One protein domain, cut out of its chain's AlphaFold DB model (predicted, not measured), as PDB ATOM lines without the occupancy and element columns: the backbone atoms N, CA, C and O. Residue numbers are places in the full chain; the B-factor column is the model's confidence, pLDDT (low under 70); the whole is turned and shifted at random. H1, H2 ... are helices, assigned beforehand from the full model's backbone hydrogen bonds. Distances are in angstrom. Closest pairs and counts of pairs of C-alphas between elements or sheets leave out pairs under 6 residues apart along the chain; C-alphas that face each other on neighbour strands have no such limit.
ATOM      1  N   PRO A 328      50.136  29.371 -33.444       43.84
ATOM      2  CA  PRO A 328      48.717  29.738 -33.257       43.84
ATOM      3  C   PRO A 328      48.167  29.406 -31.852       43.84
ATOM      4  O   PRO A 328      47.266  30.069 -31.340       43.84
ATOM      5  N   GLN A 329      48.715  28.376 -31.192       42.59
ATOM      6  CA  GLN A 329      48.223  27.888 -29.890       42.59
ATOM      7  C   GLN A 329      48.641  28.777 -28.715       42.59
ATOM      8  O   GLN A 329      47.876  28.941 -27.764       42.59
ATOM      9  N   LYS A 330      49.831  29.387 -28.784       39.22
ATOM     10  CA  LYS A 330      50.293  30.325 -27.758       39.22
ATOM     11  C   LYS A 330      49.466  31.613 -27.783       39.22
ATOM     12  O   LYS A 330      49.149  32.131 -26.719       39.22
ATOM     13  N   THR A 331      49.041  32.073 -28.960       52.16
ATOM     14  CA  THR A 331      48.240  33.297 -29.126       52.16
ATOM     15  C   THR A 331      46.830  33.141 -28.561       52.16
ATOM     16  O   THR A 331      46.409  33.977 -27.771       52.16
ATOM     17  N   GLN A 332      46.122  32.038 -28.843       53.41
ATOM     18  CA  GLN A 332      44.772  31.829 -28.289       53.41
ATOM     19  C   GLN A 332      44.774  31.640 -26.770       53.41
ATOM     20  O   GLN A 332      43.934  32.221 -26.085       53.41
ATOM     21  N   LEU A 333      45.734  30.880 -26.230       59.50
ATOM     22  CA  LEU A 333      45.874  30.723 -24.784       59.50
ATOM     23  C   LEU A 333      46.245  32.055 -24.117       59.50
ATOM     24  O   LEU A 333      45.695  32.374 -23.068       59.50
ATOM     25  N   THR A 334      47.116  32.855 -24.742       65.19
ATOM     26  CA  THR A 334      47.484  34.194 -24.248       65.19
ATOM     27  C   THR A 334      46.280  35.134 -24.262       65.19
ATOM     28  O   THR A 334      45.985  35.729 -23.234       65.19
ATOM     29  N   ILE A 335      45.509  35.187 -25.353       64.62
ATOM     30  CA  ILE A 335      44.295  36.015 -25.454       64.62
ATOM     31  C   ILE A 335      43.252  35.603 -24.408       64.62
ATOM     32  O   ILE A 335      42.656  36.458 -23.754       64.62
ATOM     33  N   LEU A 336      43.018  34.298 -24.231       73.50
ATOM     34  CA  LEU A 336      42.069  33.796 -23.236       73.50
ATOM     35  C   LEU A 336      42.529  34.167 -21.815       73.50
ATOM     36  O   LEU A 336      41.740  34.630 -20.994       73.50
ATOM     37  N   THR A 337      43.831  34.034 -21.562       76.12
ATOM     38  CA  THR A 337      44.474  34.381 -20.290       76.12
ATOM     39  C   THR A 337      44.371  35.878 -19.992       76.12
ATOM     40  O   THR A 337      43.989  36.245 -18.882       76.12
ATOM     41  N   GLU A 338      44.641  36.740 -20.974       77.38
ATOM     42  CA  GLU A 338      44.522  38.198 -20.853       77.38
ATOM     43  C   GLU A 338      43.077  38.635 -20.613       77.38
ATOM     44  O   GLU A 338      42.826  39.511 -19.786       77.38
ATOM     45  N   ARG A 339      42.106  38.002 -21.284       76.19
ATOM     46  CA  ARG A 339      40.677  38.273 -21.061       76.19
ATOM     47  C   ARG A 339      40.232  37.893 -19.655       76.19
ATOM     48  O   ARG A 339      39.471  38.640 -19.045       76.19
ATOM     49  N   PHE A 340      40.717  36.772 -19.121       83.19
ATOM     50  CA  PHE A 340      40.433  36.393 -17.736       83.19
ATOM     51  C   PHE A 340      41.045  37.373 -16.745       83.19
ATOM     52  O   PHE A 340      40.361  37.801 -15.818       83.19
ATOM     53  N   ASP A 341      42.293  37.783 -16.961       79.38
ATOM     54  CA  ASP A 341      42.950  38.756 -16.088       79.38
ATOM     55  C   ASP A 341      42.252  40.122 -16.142       79.38
ATOM     56  O   ASP A 341      42.046  40.755 -15.105       79.38
ATOM     57  N   ALA A 342      41.817  40.556 -17.328       75.38
ATOM     58  CA  ALA A 342      41.046  41.782 -17.503       75.38
ATOM     59  C   ALA A 342      39.687  41.718 -16.788       75.38
ATOM     60  O   ALA A 342      39.343  42.656 -16.070       75.38
ATOM     61  N   ALA A 343      38.951  40.610 -16.922       80.75
ATOM     62  CA  ALA A 343      37.655  40.420 -16.270       80.75
ATOM     63  C   ALA A 343      37.767  40.353 -14.739       80.75
ATOM     64  O   ALA A 343      36.973  40.964 -14.023       80.75
ATOM     65  N   LEU A 344      38.785  39.658 -14.221       82.62
ATOM     66  CA  LEU A 344      39.060  39.604 -12.783       82.62
ATOM     67  C   LEU A 344      39.457  40.977 -12.230       82.62
ATOM     68  O   LEU A 344      39.067  41.324 -11.117       82.62
ATOM     69  N   LYS A 345      40.202  41.768 -13.010       84.88
ATOM     70  CA  LYS A 345      40.618  43.119 -12.624       84.88
ATOM     71  C   LYS A 345      39.474  44.127 -12.674       84.88
ATOM     72  O   LYS A 345      39.416  45.002 -11.812       84.88
ATOM     73  N   SER A 346      38.596  44.048 -13.673       85.50
ATOM     74  CA  SER A 346      37.477  44.986 -13.800       85.50
ATOM     75  C   SER A 346      36.375  44.697 -12.784       85.50
ATOM     76  O   SER A 346      35.762  45.628 -12.263       85.50
ATOM     77  N   GLY A 347      36.117  43.413 -12.505       76.75
ATOM     78  CA  GLY A 347      35.049  42.960 -11.616       76.75
ATOM     79  C   GLY A 347      33.635  43.309 -12.098       76.75
ATOM     80  O   GLY A 347      32.685  43.121 -11.338       76.75
ATOM     81  N   GLN A 348      33.474  43.824 -13.323       81.50
ATOM     82  CA  GLN A 348      32.172  44.197 -13.872       81.50
ATOM     83  C   GLN A 348      31.422  42.972 -14.399       81.50
ATOM     84  O   GLN A 348      32.015  42.088 -15.015       81.50
ATOM     85  N   ALA A 349      30.098  42.958 -14.222       78.94
ATOM     86  CA  ALA A 349      29.240  41.859 -14.669       78.94
ATOM     87  C   ALA A 349      29.436  41.523 -16.156       78.94
ATOM     88  O   ALA A 349      29.625  40.362 -16.497       78.94
ATOM     89  N   ASN A 350      29.488  42.536 -17.024       78.50
ATOM     90  CA  ASN A 350      29.628  42.335 -18.467       78.50
ATOM     91  C   ASN A 350      30.952  41.656 -18.849       78.50
ATOM     92  O   ASN A 350      30.955  40.761 -19.690       78.50
ATOM     93  N   ASP A 351      32.060  42.044 -18.216       78.12
ATOM     94  CA  ASP A 351      33.389  41.517 -18.545       78.12
ATOM     95  C   ASP A 351      33.551  40.075 -18.059       78.12
ATOM     96  O   ASP A 351      34.099  39.228 -18.764       78.12
ATOM     97  N   VAL A 352      33.021  39.777 -16.871       81.31
ATOM     98  CA  VAL A 352      33.033  38.432 -16.289       81.31
ATOM     99  C   VAL A 352      32.129  37.483 -17.084       81.31
ATOM    100  O   VAL A 352      32.535  36.359 -17.382       81.31
ATOM    101  N   THR A 353      30.946  37.937 -17.509       78.38
ATOM    102  CA  THR A 353      30.060  37.151 -18.381       78.38
ATOM    103  C   THR A 353      30.676  36.952 -19.769       78.38
ATOM    104  O   THR A 353      30.633  35.842 -20.291       78.38
ATOM    105  N   ALA A 354      31.316  37.969 -20.356       75.56
ATOM    106  CA  ALA A 354      32.013  37.838 -21.640       75.56
ATOM    107  C   ALA A 354      33.196  36.858 -21.566       75.56
ATOM    108  O   ALA A 354      33.389  36.039 -22.470       75.56
ATOM    109  N   ALA A 355      33.958  36.892 -20.468       79.75
ATOM    110  CA  ALA A 355      35.001  35.914 -20.187       79.75
ATOM    111  C   ALA A 355      34.419  34.494 -20.086       79.75
ATOM    112  O   ALA A 355      34.946  33.577 -20.717       79.75
ATOM    113  N   PHE A 356      33.301  34.307 -19.381       80.69
ATOM    114  CA  PHE A 356      32.637  33.006 -19.293       80.69
ATOM    115  C   PHE A 356      32.122  32.497 -20.645       80.69
ATOM    116  O   PHE A 356      32.381  31.350 -21.006       80.69
ATOM    117  N   THR A 357      31.469  33.345 -21.440       77.31
ATOM    118  CA  THR A 357      31.024  32.981 -22.794       77.31
ATOM    119  C   THR A 357      32.200  32.523 -23.654       77.31
ATOM    120  O   THR A 357      32.102  31.503 -24.333       77.31
ATOM    121  N   SER A 358      33.358  33.187 -23.542       74.19
ATOM    122  CA  SER A 358      34.562  32.759 -24.258       74.19
ATOM    123  C   SER A 358      35.052  31.368 -23.838       74.19
ATOM    124  O   SER A 358      35.546  30.634 -24.684       74.19
ATOM    125  N   ILE A 359      34.860  30.945 -22.584       75.50
ATOM    126  CA  ILE A 359      35.184  29.575 -22.141       75.50
ATOM    127  C   ILE A 359      34.277  28.556 -22.830       75.50
ATOM    128  O   ILE A 359      34.750  27.524 -23.301       75.50
ATOM    129  N   VAL A 360      32.974  28.840 -22.869       71.88
ATOM    130  CA  VAL A 360      31.961  27.913 -23.389       71.88
ATOM    131  C   VAL A 360      32.049  27.779 -24.911       71.88
ATOM    132  O   VAL A 360      31.851  26.686 -25.437       71.88
ATOM    133  N   GLU A 361      32.349  28.872 -25.613       70.00
ATOM    134  CA  GLU A 361      32.401  28.912 -27.079       70.00
ATOM    135  C   GLU A 361      33.775  28.522 -27.650       70.00
ATOM    136  O   GLU A 361      33.859  28.089 -28.800       70.00
ATOM    137  N   THR A 362      34.859  28.624 -26.869       71.19
ATOM    138  CA  THR A 362      36.203  28.287 -27.362       71.19
ATOM    139  C   THR A 362      36.428  26.775 -27.369       71.19
ATOM    140  O   THR A 362      36.540  26.122 -26.329       71.19
ATOM    141  N   ALA A 363      36.597  26.206 -28.563       56.62
ATOM    142  CA  ALA A 363      37.019  24.823 -28.748       56.62
ATOM    143  C   ALA A 363      38.513  24.644 -28.401       56.62
ATOM    144  O   ALA A 363      39.368  24.560 -29.281       56.62
ATOM    145  N   LEU A 364      38.841  24.584 -27.105       57.03
ATOM    146  CA  LEU A 364      40.213  24.336 -26.654       57.03
ATOM    147  C   LEU A 364      40.663  22.896 -26.996       57.03
ATOM    148  O   LEU A 364      39.891  21.948 -26.778       57.03
ATOM    149  N   PRO A 365      41.905  22.694 -27.481       51.56
ATOM    150  CA  PRO A 365      42.479  21.363 -27.664       51.56
ATOM    151  C   PRO A 365      42.640  20.649 -26.316       51.56
ATOM    152  O   PRO A 365      42.768  21.287 -25.269       51.56
ATOM    153  N   SER A 366      42.658  19.315 -26.334       54.22
ATOM    154  CA  SER A 366      42.676  18.477 -25.125       54.22
ATOM    155  C   SER A 366      43.825  18.826 -24.176       54.22
ATOM    156  O   SER A 366      43.622  18.850 -22.975       54.22
ATOM    157  N   CYS A 367      45.006  19.177 -24.695       46.41
ATOM    158  CA  CYS A 367      46.153  19.582 -23.877       46.41
ATOM    159  C   CYS A 367      45.954  20.926 -23.151       46.41
ATOM    160  O   CYS A 367      46.350  21.046 -21.999       46.41
ATOM    161  N   ALA A 368      45.307  21.915 -23.778       58.72
ATOM    162  CA  ALA A 368      45.025  23.213 -23.154       58.72
ATOM    163  C   ALA A 368      43.878  23.122 -22.139       58.72
ATOM    164  O   ALA A 368      43.869  23.827 -21.135       58.72
ATOM    165  N   LYS A 369      42.923  22.210 -22.369       66.44
ATOM    166  CA  LYS A 369      41.865  21.892 -21.401       66.44
ATOM    167  C   LYS A 369      42.410  21.324 -20.095       66.44
ATOM    168  O   LYS A 369      41.731  21.459 -19.082       66.44
ATOM    169  N   GLU A 370      43.596  20.723 -20.128       75.69
ATOM    170  CA  GLU A 370      44.264  20.085 -18.989       75.69
ATOM    171  C   GLU A 370      45.291  20.993 -18.291       75.69
ATOM    172  O   GLU A 370      45.909  20.577 -17.317       75.69
ATOM    173  N   ASP A 371      45.469  22.237 -18.750       82.69
ATOM    174  CA  ASP A 371      46.387  23.192 -18.123       82.69
ATOM    175  C   ASP A 371      45.846  23.652 -16.758       82.69
ATOM    176  O   ASP A 371      44.788  24.286 -16.665       82.69
ATOM    177  N   ALA A 372      46.557  23.325 -15.679       83.75
ATOM    178  CA  ALA A 372      46.100  23.613 -14.323       83.75
ATOM    179  C   ALA A 372      45.982  25.122 -14.039       83.75
ATOM    180  O   ALA A 372      45.017  25.555 -13.406       83.75
ATOM    181  N   ALA A 373      46.910  25.939 -14.551       83.81
ATOM    182  CA  ALA A 373      46.913  27.384 -14.334       83.81
ATOM    183  C   ALA A 373      45.740  28.067 -15.052       83.81
ATOM    184  O   ALA A 373      45.095  28.956 -14.489       83.81
ATOM    185  N   LEU A 374      45.419  27.623 -16.269       85.12
ATOM    186  CA  LEU A 374      44.247  28.080 -17.008       85.12
ATOM    187  C   LEU A 374      42.956  27.735 -16.265       85.12
ATOM    188  O   LEU A 374      42.104  28.601 -16.054       85.12
ATOM    189  N   ASN A 375      42.826  26.481 -15.830       88.12
ATOM    190  CA  ASN A 375      41.655  26.019 -15.093       88.12
ATOM    191  C   ASN A 375      41.494  26.763 -13.757       88.12
ATOM    192  O   ASN A 375      40.373  27.075 -13.361       88.12
ATOM    193  N   ALA A 376      42.586  27.169 -13.108       88.50
ATOM    194  CA  ALA A 376      42.504  28.018 -11.926       88.50
ATOM    195  C   ALA A 376      41.945  29.417 -12.207       88.50
ATOM    196  O   ALA A 376      41.178  29.952 -11.403       88.50
ATOM    197  N   LYS A 377      42.269  30.009 -13.362       89.31
ATOM    198  CA  LYS A 377      41.649  31.273 -13.788       89.31
ATOM    199  C   LYS A 377      40.162  31.096 -14.083       89.31
ATOM    200  O   LYS A 377      39.371  31.940 -13.672       89.31
ATOM    201  N   VAL A 378      39.777  29.984 -14.709       88.69
ATOM    202  CA  VAL A 378      38.366  29.630 -14.943       88.69
ATOM    203  C   VAL A 378      37.592  29.553 -13.625       88.69
ATOM    204  O   VAL A 378      36.548  30.193 -13.501       88.69
ATOM    205  N   VAL A 379      38.129  28.859 -12.613       91.12
ATOM    206  CA  VAL A 379      37.526  28.784 -11.268       91.12
ATOM    207  C   VAL A 379      37.325  30.183 -10.678       91.12
ATOM    208  O   VAL A 379      36.243  30.489 -10.180       91.12
ATOM    209  N   ARG A 380      38.327  31.067 -10.788       92.31
ATOM    210  CA  ARG A 380      38.242  32.442 -10.267       92.31
ATOM    211  C   ARG A 380      37.181  33.288 -10.971       92.31
ATOM    212  O   ARG A 380      36.413  33.981 -10.306       92.31
ATOM    213  N   VAL A 381      37.130  33.230 -12.302       88.94
ATOM    214  CA  VAL A 381      36.154  33.981 -13.110       88.94
ATOM    215  C   VAL A 381      34.736  33.518 -12.789       88.94
ATOM    216  O   VAL A 381      33.863  34.352 -12.555       88.94
ATOM    217  N   ILE A 382      34.505  32.205 -12.711       89.06
ATOM    218  CA  ILE A 382      33.173  31.663 -12.426       89.06
ATOM    219  C   ILE A 382      32.742  31.958 -10.987       89.06
ATOM    220  O   ILE A 382      31.616  32.408 -10.788       89.06
ATOM    221  N   ALA A 383      33.627  31.799  -9.997       90.06
ATOM    222  CA  ALA A 383      33.332  32.186  -8.616       90.06
ATOM    223  C   ALA A 383      32.887  33.652  -8.539       90.06
ATOM    224  O   ALA A 383      31.852  33.961  -7.947       90.06
ATOM    225  N   LYS A 384      33.614  34.549  -9.224       88.94
ATOM    226  CA  LYS A 384      33.263  35.969  -9.278       88.94
ATOM    227  C   LYS A 384      31.919  36.204  -9.959       88.94
ATOM    228  O   LYS A 384      31.131  37.006  -9.469       88.94
ATOM    229  N   MET A 385      31.644  35.493 -11.052       86.69
ATOM    230  CA  MET A 385      30.382  35.571 -11.793       86.69
ATOM    231  C   MET A 385      29.177  35.176 -10.933       86.69
ATOM    232  O   MET A 385      28.146  35.851 -10.965       86.69
ATOM    233  N   ILE A 386      29.313  34.089 -10.166       88.31
ATOM    234  CA  ILE A 386      28.279  33.598  -9.249       88.31
ATOM    235  C   ILE A 386      28.077  34.611  -8.118       88.31
ATOM    236  O   ILE A 386      26.941  35.019  -7.870       88.31
ATOM    237  N   GLN A 387      29.166  35.108  -7.523       87.94
ATOM    238  CA  GLN A 387      29.129  36.095  -6.440       87.94
ATOM    239  C   GLN A 387      28.339  37.358  -6.825       87.94
ATOM    240  O   GLN A 387      27.549  37.869  -6.030       87.94
ATOM    241  N   ILE A 388      28.526  37.862  -8.048       86.81
ATOM    242  CA  ILE A 388      27.850  39.075  -8.541       86.81
ATOM    243  C   ILE A 388      26.489  38.796  -9.202       86.81
ATOM    244  O   ILE A 388      25.885  39.716  -9.750       86.81
ATOM    245  N   LYS A 389      25.997  37.548  -9.165       85.50
ATOM    246  CA  LYS A 389      24.733  37.108  -9.787       85.50
ATOM    247  C   LYS A 389      24.625  37.442 -11.285       85.50
ATOM    248  O   LYS A 389      23.539  37.727 -11.779       85.50
ATOM    249  N   ALA A 390      25.743  37.389 -12.011       77.31
ATOM    250  CA  ALA A 390      25.806  37.716 -13.442       77.31
ATOM    251  C   ALA A 390      25.692  36.494 -14.373       77.31
ATOM    252  O   ALA A 390      25.840  36.636 -15.588       77.31
ATOM    253  N   SER A 391      25.453  35.291 -13.835       72.06
ATOM    254  CA  SER A 391      25.365  34.075 -14.652       72.06
ATOM    255  C   SER A 391      24.020  33.984 -15.391       72.06
ATOM    256  O   SER A 391      22.982  33.937 -14.727       72.06
ATOM    257  N   PRO A 392      24.009  33.879 -16.736       60.53
ATOM    258  CA  PRO A 392      22.798  33.578 -17.504       60.53
ATOM    259  C   PRO A 392      22.274  32.152 -17.252       60.53
ATOM    260  O   PRO A 392      21.089  31.893 -17.438       60.53
ATOM    261  N   ASP A 393      23.160  31.237 -16.836       76.38
ATOM    262  CA  ASP A 393      22.881  29.819 -16.580       76.38
ATOM    263  C   ASP A 393      23.707  29.344 -15.369       76.38
ATOM    264  O   ASP A 393      24.865  28.926 -15.475       76.38
ATOM    265  N   GLY A 394      23.131  29.496 -14.172       77.88
ATOM    266  CA  GLY A 394      23.803  29.202 -12.903       77.88
ATOM    267  C   GLY A 394      24.238  27.742 -12.758       77.88
ATOM    268  O   GLY A 394      25.320  27.488 -12.235       77.88
ATOM    269  N   ALA A 395      23.451  26.790 -13.268       84.06
ATOM    270  CA  ALA A 395      23.758  25.364 -13.160       84.06
ATOM    271  C   ALA A 395      24.973  24.989 -14.017       84.06
ATOM    272  O   ALA A 395      25.925  24.384 -13.526       84.06
ATOM    273  N   LYS A 396      24.992  25.443 -15.277       82.38
ATOM    274  CA  LYS A 396      26.113  25.191 -16.188       82.38
ATOM    275  C   LYS A 396      27.415  25.825 -15.699       82.38
ATOM    276  O   LYS A 396      28.479  25.231 -15.847       82.38
ATOM    277  N   ALA A 397      27.344  27.018 -15.107       84.12
ATOM    278  CA  ALA A 397      28.512  27.670 -14.520       84.12
ATOM    279  C   ALA A 397      29.124  26.826 -13.389       84.12
ATOM    280  O   ALA A 397      30.336  26.616 -13.369       84.12
ATOM    281  N   VAL A 398      28.288  26.293 -12.494       90.19
ATOM    282  CA  VAL A 398      28.732  25.428 -11.393       90.19
ATOM    283  C   VAL A 398      29.402  24.153 -11.917       90.19
ATOM    284  O   VAL A 398      30.470  23.787 -11.428       90.19
ATOM    285  N   ASP A 399      28.843  23.507 -12.939       89.25
ATOM    286  CA  ASP A 399      29.432  22.284 -13.500       89.25
ATOM    287  C   ASP A 399      30.788  22.545 -14.170       89.25
ATOM    288  O   ASP A 399      31.760  21.836 -13.904       89.25
ATOM    289  N   VAL A 400      30.904  23.624 -14.954       87.75
ATOM    290  CA  VAL A 400      32.188  24.031 -15.554       87.75
ATOM    291  C   VAL A 400      33.222  24.361 -14.473       87.75
ATOM    292  O   VAL A 400      34.397  24.024 -14.620       87.75
ATOM    293  N   MET A 401      32.803  24.986 -13.370       92.00
ATOM    294  CA  MET A 401      33.685  25.299 -12.244       92.00
ATOM    295  C   MET A 401      34.191  24.038 -11.536       92.00
ATOM    296  O   MET A 401      35.375  23.963 -11.212       92.00
ATOM    297  N   ARG A 402      33.328  23.037 -11.328       93.12
ATOM    298  CA  ARG A 402      33.709  21.744 -10.738       93.12
ATOM    299  C   ARG A 402      34.724  21.005 -11.601       93.12
ATOM    300  O   ARG A 402      35.717  20.506 -11.073       93.12
ATOM    301  N   ASP A 403      34.494  20.964 -12.910       89.38
ATOM    302  CA  ASP A 403      35.412  20.338 -13.861       89.38
ATOM    303  C   ASP A 403      36.761  21.062 -13.893       89.38
ATOM    304  O   ASP A 403      37.814  20.424 -13.866       89.38
ATOM    305  N   ALA A 404      36.746  22.397 -13.897       90.19
ATOM    306  CA  ALA A 404      37.964  23.195 -13.844       90.19
ATOM    307  C   ALA A 404      38.726  22.982 -12.526       90.19
ATOM    308  O   ALA A 404      39.944  22.825 -12.546       90.19
ATOM    309  N   ALA A 405      38.034  22.892 -11.386       90.94
ATOM    310  CA  ALA A 405      38.662  22.609 -10.096       90.94
ATOM    311  C   ALA A 405      39.372  21.246 -10.086       90.94
ATOM    312  O   ALA A 405      40.510  21.157  -9.633       90.94
ATOM    313  N   LEU A 406      38.754  20.205 -10.657       90.44
ATOM    314  CA  LEU A 406      39.383  18.885 -10.791       90.44
ATOM    315  C   LEU A 406      40.633  18.913 -11.678       90.44
ATOM    316  O   LEU A 406      41.609  18.221 -11.403       90.44
ATOM    317  N   ARG A 407      40.633  19.716 -12.746       89.06
ATOM    318  CA  ARG A 407      41.805  19.840 -13.625       89.06
ATOM    319  C   ARG A 407      42.905  20.699 -13.012       89.06
ATOM    320  O   ARG A 407      44.076  20.372 -13.168       89.06
ATOM    321  N   ALA A 408      42.546  21.744 -12.267       88.81
ATOM    322  CA  ALA A 408      43.492  22.536 -11.484       88.81
ATOM    323  C   ALA A 408      44.160  21.706 -10.374       88.81
ATOM    324  O   ALA A 408      45.339  21.910 -10.099       88.81
ATOM    325  N   ALA A 409      43.447  20.727  -9.798       90.38
ATOM    326  CA  ALA A 409      43.967  19.828  -8.763       90.38
ATOM    327  C   ALA A 409      45.175  18.979  -9.212       90.38
ATOM    328  O   ALA A 409      45.932  18.490  -8.375       90.38
ATOM    329  N   LYS A 410      45.398  18.843 -10.529       88.75
ATOM    330  CA  LYS A 410      46.536  18.105 -11.098       88.75
ATOM    331  C   LYS A 410      47.891  18.770 -10.841       88.75
ATOM    332  O   LYS A 410      48.909  18.084 -10.904       88.75
ATOM    333  N   ASP A 411      47.917  20.073 -10.555       89.50
ATOM    334  CA  ASP A 411      49.115  20.788 -10.112       89.50
ATOM    335  C   ASP A 411      48.963  21.174  -8.628       89.50
ATOM    336  O   ASP A 411      48.149  22.045  -8.303       89.50
ATOM    337  N   PRO A 412      49.749  20.569  -7.714       86.50
ATOM    338  CA  PRO A 412      49.651  20.838  -6.282       86.50
ATOM    339  C   PRO A 412      49.833  22.315  -5.913       86.50
ATOM    340  O   PRO A 412      49.145  22.805  -5.024       86.50
ATOM    341  N   ILE A 413      50.715  23.046  -6.606       87.94
ATOM    342  CA  ILE A 413      50.997  24.456  -6.296       87.94
ATOM    343  C   ILE A 413      49.775  25.312  -6.633       87.94
ATOM    344  O   ILE A 413      49.380  26.195  -5.870       87.94
ATOM    345  N   VAL A 414      49.159  25.043  -7.784       90.19
ATOM    346  CA  VAL A 414      47.963  25.755  -8.237       90.19
ATOM    347  C   VAL A 414      46.759  25.418  -7.354       90.19
ATOM    348  O   VAL A 414      45.998  26.317  -6.984       90.19
ATOM    349  N   ALA A 415      46.605  24.144  -6.990       89.50
ATOM    350  CA  ALA A 415      45.529  23.663  -6.134       89.50
ATOM    351  C   ALA A 415      45.591  24.275  -4.728       89.50
ATOM    352  O   ALA A 415      44.584  24.797  -4.240       89.50
ATOM    353  N   ASP A 416      46.773  24.275  -4.107       89.44
ATOM    354  CA  ASP A 416      46.993  24.866  -2.786       89.44
ATOM    355  C   ASP A 416      46.772  26.382  -2.817       89.44
ATOM    356  O   ASP A 416      46.107  26.928  -1.936       89.44
ATOM    357  N   GLY A 417      47.227  27.060  -3.877       90.06
ATOM    358  CA  GLY A 417      46.994  28.492  -4.062       90.06
ATOM    359  C   GLY A 417      45.510  28.856  -4.180       90.06
ATOM    360  O   GLY A 417      45.072  29.840  -3.590       90.06
ATOM    361  N   LEU A 418      44.711  28.069  -4.911       90.62
ATOM    362  CA  LEU A 418      43.257  28.273  -4.985       90.62
ATOM    363  C   LEU A 418      42.567  28.014  -3.647       90.62
ATOM    364  O   LEU A 418      41.690  28.783  -3.265       90.62
ATOM    365  N   ARG A 419      42.950  26.943  -2.947       91.56
ATOM    366  CA  ARG A 419      42.393  26.603  -1.631       91.56
ATOM    367  C   ARG A 419      42.652  27.693  -0.618       91.56
ATOM    368  O   ARG A 419      41.713  28.134   0.031       91.56
ATOM    369  N   GLN A 420      43.885  28.189  -0.578       91.38
ATOM    370  CA  GLN A 420      44.243  29.318   0.261       91.38
ATOM    371  C   GLN A 420      43.373  30.541  -0.053       91.38
ATOM    372  O   GLN A 420      42.884  31.164   0.881       91.38
ATOM    373  N   SER A 421      43.108  30.836  -1.334       91.31
ATOM    374  CA  SER A 421      42.207  31.935  -1.713       91.31
ATOM    375  C   SER A 421      40.755  31.734  -1.254       91.31
ATOM    376  O   SER A 421      40.051  32.708  -1.006       91.31
ATOM    377  N   PHE A 422      40.270  30.492  -1.156       92.25
ATOM    378  CA  PHE A 422      38.951  30.215  -0.574       92.25
ATOM    379  C   PHE A 422      38.968  30.301   0.957       92.25
ATOM    380  O   PHE A 422      38.023  30.814   1.552       92.25
ATOM    381  N   ASP A 423      40.033  29.825   1.603       90.00
ATOM    382  CA  ASP A 423      40.157  29.820   3.064       90.00
ATOM    383  C   ASP A 423      40.386  31.226   3.643       90.00
ATOM    384  O   ASP A 423      39.881  31.540   4.720       90.00
ATOM    385  N   ASP A 424      41.105  32.095   2.926       89.88
ATOM    386  CA  ASP A 424      41.314  33.497   3.309       89.88
ATOM    387  C   ASP A 424      40.158  34.430   2.889       89.88
ATOM    388  O   ASP A 424      40.161  35.619   3.221       89.88
ATOM    389  N   GLY A 425      39.155  33.895   2.183       87.25
ATOM    390  CA  GLY A 425      37.975  34.620   1.717       87.25
ATOM    391  C   GLY A 425      38.230  35.597   0.564       87.25
ATOM    392  O   GLY A 425      37.310  36.318   0.170       87.25
ATOM    393  N   SER A 426      39.440  35.639  -0.004       88.25
ATOM    394  CA  SER A 426      39.738  36.442  -1.200       88.25
ATOM    395  C   SER A 426      39.017  35.923  -2.450       88.25
ATOM    396  O   SER A 426      38.789  36.682  -3.398       88.25
ATOM    397  N   LEU A 427      38.598  34.656  -2.432       90.44
ATOM    398  CA  LEU A 427      37.764  34.002  -3.428       90.44
ATOM    399  C   LEU A 427      36.553  33.343  -2.753       90.44
ATOM    400  O   LEU A 427      36.702  32.526  -1.856       90.44
ATOM    401  N   THR A 428      35.341  33.673  -3.197       91.62
ATOM    402  CA  THR A 428      34.101  33.039  -2.719       91.62
ATOM    403  C   THR A 428      33.037  33.098  -3.807       91.62
ATOM    404  O   THR A 428      32.978  34.062  -4.575       91.62
ATOM    405  N   THR A 429      32.187  32.077  -3.872       89.44
ATOM    406  CA  THR A 429      30.987  32.079  -4.720       89.44
ATOM    407  C   THR A 429      29.800  32.781  -4.054       89.44
ATOM    408  O   THR A 429      28.814  33.088  -4.721       89.44
ATOM    409  N   GLY A 430      29.880  33.069  -2.750       87.81
ATOM    410  CA  GLY A 430      28.745  33.510  -1.936       87.81
ATOM    411  C   GLY A 430      27.834  32.368  -1.467       87.81
ATOM    412  O   GLY A 430      26.885  32.634  -0.730       87.81
ATOM    413  N   ASP A 431      28.127  31.121  -1.852       90.62
ATOM    414  CA  ASP A 431      27.492  29.899  -1.354       90.62
ATOM    415  C   ASP A 431      28.537  29.040  -0.610       90.62
ATOM    416  O   ASP A 431      29.386  28.410  -1.248       90.62
ATOM    417  N   PRO A 432      28.486  28.976   0.736       90.50
ATOM    418  CA  PRO A 432      29.446  28.207   1.525       90.50
ATOM    419  C   PRO A 432      29.487  26.715   1.174       90.50
ATOM    420  O   PRO A 432      30.540  26.091   1.282       90.50
ATOM    421  N   ALA A 433      28.363  26.126   0.751       91.88
ATOM    422  CA  ALA A 433      28.320  24.711   0.395       91.88
ATOM    423  C   ALA A 433      29.064  24.444  -0.922       91.88
ATOM    424  O   ALA A 433      29.751  23.429  -1.053       91.88
ATOM    425  N   LEU A 434      28.955  25.368  -1.880       91.62
ATOM    426  CA  LEU A 434      29.697  25.301  -3.133       91.62
ATOM    427  C   LEU A 434      31.192  25.562  -2.915       91.62
ATOM    428  O   LEU A 434      32.018  24.853  -3.487       91.62
ATOM    429  N   ASP A 435      31.546  26.526  -2.064       92.44
ATOM    430  CA  ASP A 435      32.945  26.813  -1.729       92.44
ATOM    431  C   ASP A 435      33.629  25.576  -1.098       92.44
ATOM    432  O   ASP A 435      34.745  25.219  -1.484       92.44
ATOM    433  N   GLU A 436      32.946  24.846  -0.205       92.56
ATOM    434  CA  GLU A 436      33.448  23.577   0.353       92.56
ATOM    435  C   GLU A 436      33.529  22.435  -0.683       92.56
ATOM    436  O   GLU A 436      34.521  21.703  -0.700       92.56
ATOM    437  N   ASP A 437      32.551  22.289  -1.590       94.00
ATOM    438  CA  ASP A 437      32.605  21.300  -2.691       94.00
ATOM    439  C   ASP A 437      33.837  21.527  -3.582       94.00
ATOM    440  O   ASP A 437      34.592  20.596  -3.881       94.00
ATOM    441  N   ILE A 438      34.105  22.782  -3.955       94.31
ATOM    442  CA  ILE A 438      35.271  23.140  -4.769       94.31
ATOM    443  C   ILE A 438      36.578  22.877  -4.010       94.31
ATOM    444  O   ILE A 438      37.496  22.278  -4.579       94.31
ATOM    445  N   LYS A 439      36.669  23.226  -2.720       91.44
ATOM    446  CA  LYS A 439      37.842  22.898  -1.886       91.44
ATOM    447  C   LYS A 439      38.073  21.393  -1.742       91.44
ATOM    448  O   LYS A 439      39.231  20.951  -1.728       91.44
ATOM    449  N   GLY A 440      36.995  20.611  -1.665       91.38
ATOM    450  CA  GLY A 440      37.026  19.151  -1.665       91.38
ATOM    451  C   GLY A 440      37.560  18.581  -2.979       91.38
ATOM    452  O   GLY A 440      38.372  17.660  -2.965       91.38
ATOM    453  N   ARG A 441      37.189  19.167  -4.120       91.69
ATOM    454  CA  ARG A 441      37.696  18.765  -5.448       91.69
ATOM    455  C   ARG A 441      39.159  19.123  -5.653       91.69
ATOM    456  O   ARG A 441      39.907  18.305  -6.173       91.69
ATOM    457  N   LEU A 442      39.592  20.277  -5.152       90.31
ATOM    458  CA  LEU A 442      41.008  20.660  -5.117       90.31
ATOM    459  C   LEU A 442      41.851  19.740  -4.203       90.31
ATOM    460  O   LEU A 442      43.075  19.799  -4.241       90.31
ATOM    461  N   ALA A 443      41.216  18.885  -3.381       85.31
ATOM    462  CA  ALA A 443      41.876  17.857  -2.562       85.31
ATOM    463  C   ALA A 443      42.223  16.580  -3.311       85.31
ATOM    464  O   ALA A 443      43.038  15.795  -2.825       85.31
TER     465      ALA A 443
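What this domain is: This is residues 328 to 443 of the 445 residues of an uncharacterized protein of Mesorhizobium sp. LNJC398B00 (UniProt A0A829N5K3). One helix, H4, runs through the middle of a compact helical body, with the hairpin of H1 and H2 packed on it at one side and H5 and H6 on it at the other. H4, H5, H6 and H7 form an up-and-down bundle, each running against the one before it in the chain, and the bundle is only thinly joined between H6 and H7; the short H3 lies at the rim. The printed part has 116 residues with seven named helices, H1 to H7 in order, and no named strand, and its class is all helix. It is compact, with a radius of gyration of the C-alphas of 13.0 A, and its rounded outline spans 39 by 31 by 24 A.

Where its parts are: H1, residues 328 to 346, begins at C-alpha 328 at (48.717, 29.738, -33.257) and is 27.2 A long. H2, residues 349 to 361, is 18.2 A long, and H3, residues 366 to 369, is 5.1 A. H4, residues 372 to 387, begins at C-alpha 372 at (46.100, 23.613, -14.323) and is 22.5 A long. H5, residues 394 to 408, is 20.8 A long. H6, residues 412 to 423, is 16.1 A long. H7, residues 432 to 441, is 14.3 A long and ends at C-alpha 441 at (37.696, 18.765, -5.448).

How they stand to each other: H4 is the hub and touches H1, H2, H5 and H6. H1 touches it with residues 337 to 344 alone, the closest C-alphas, of Leu 344 and Val 381, being 6.3 A apart; they run the same way at a shallow tilt of 33 degrees, only just short of steep. H1 and H2 are a hairpin, closest at the C-alphas of Ala 343 and Asp 351, 5.0 A. H2 touches H4 at a steep tilt of 46 degrees, closest at the C-alphas of Val 352 and Met 385, 6.0 A. H4 and H5 are a hairpin at a shallow tilt of 27 degrees, with the C-alphas of Ala 372 and Ala 408 closest at 4.0 A. H6 touches H4, closest at the C-alphas of Ala 373 and Val 414, 6.4 A. H6 and H7, a hairpin, only just touch, with 3 pairs of C-alphas within 8 A; those of Arg 419 and Lys 439 are closest, 5.9 A. H5 touches H7, closest at the C-alphas of Leu 406 and Arg 441, 5.6 A. H4 and H7 are apart, and H3 touches no helix. Every O i to N i+4 pair is within hydrogen-bond range in H1, H2, H4, H5, H6 and H7; H3 is too short for such a pair.

The domain as a whole: The two C-alphas farthest apart, of Pro 328 and Pro 432, are 39.8 A apart. The printed part has no cut and no long link. The mean pLDDT of the printed part is 81.3; it is under 70 at residues 328 to 335, residues 363 to 369 and residue 392.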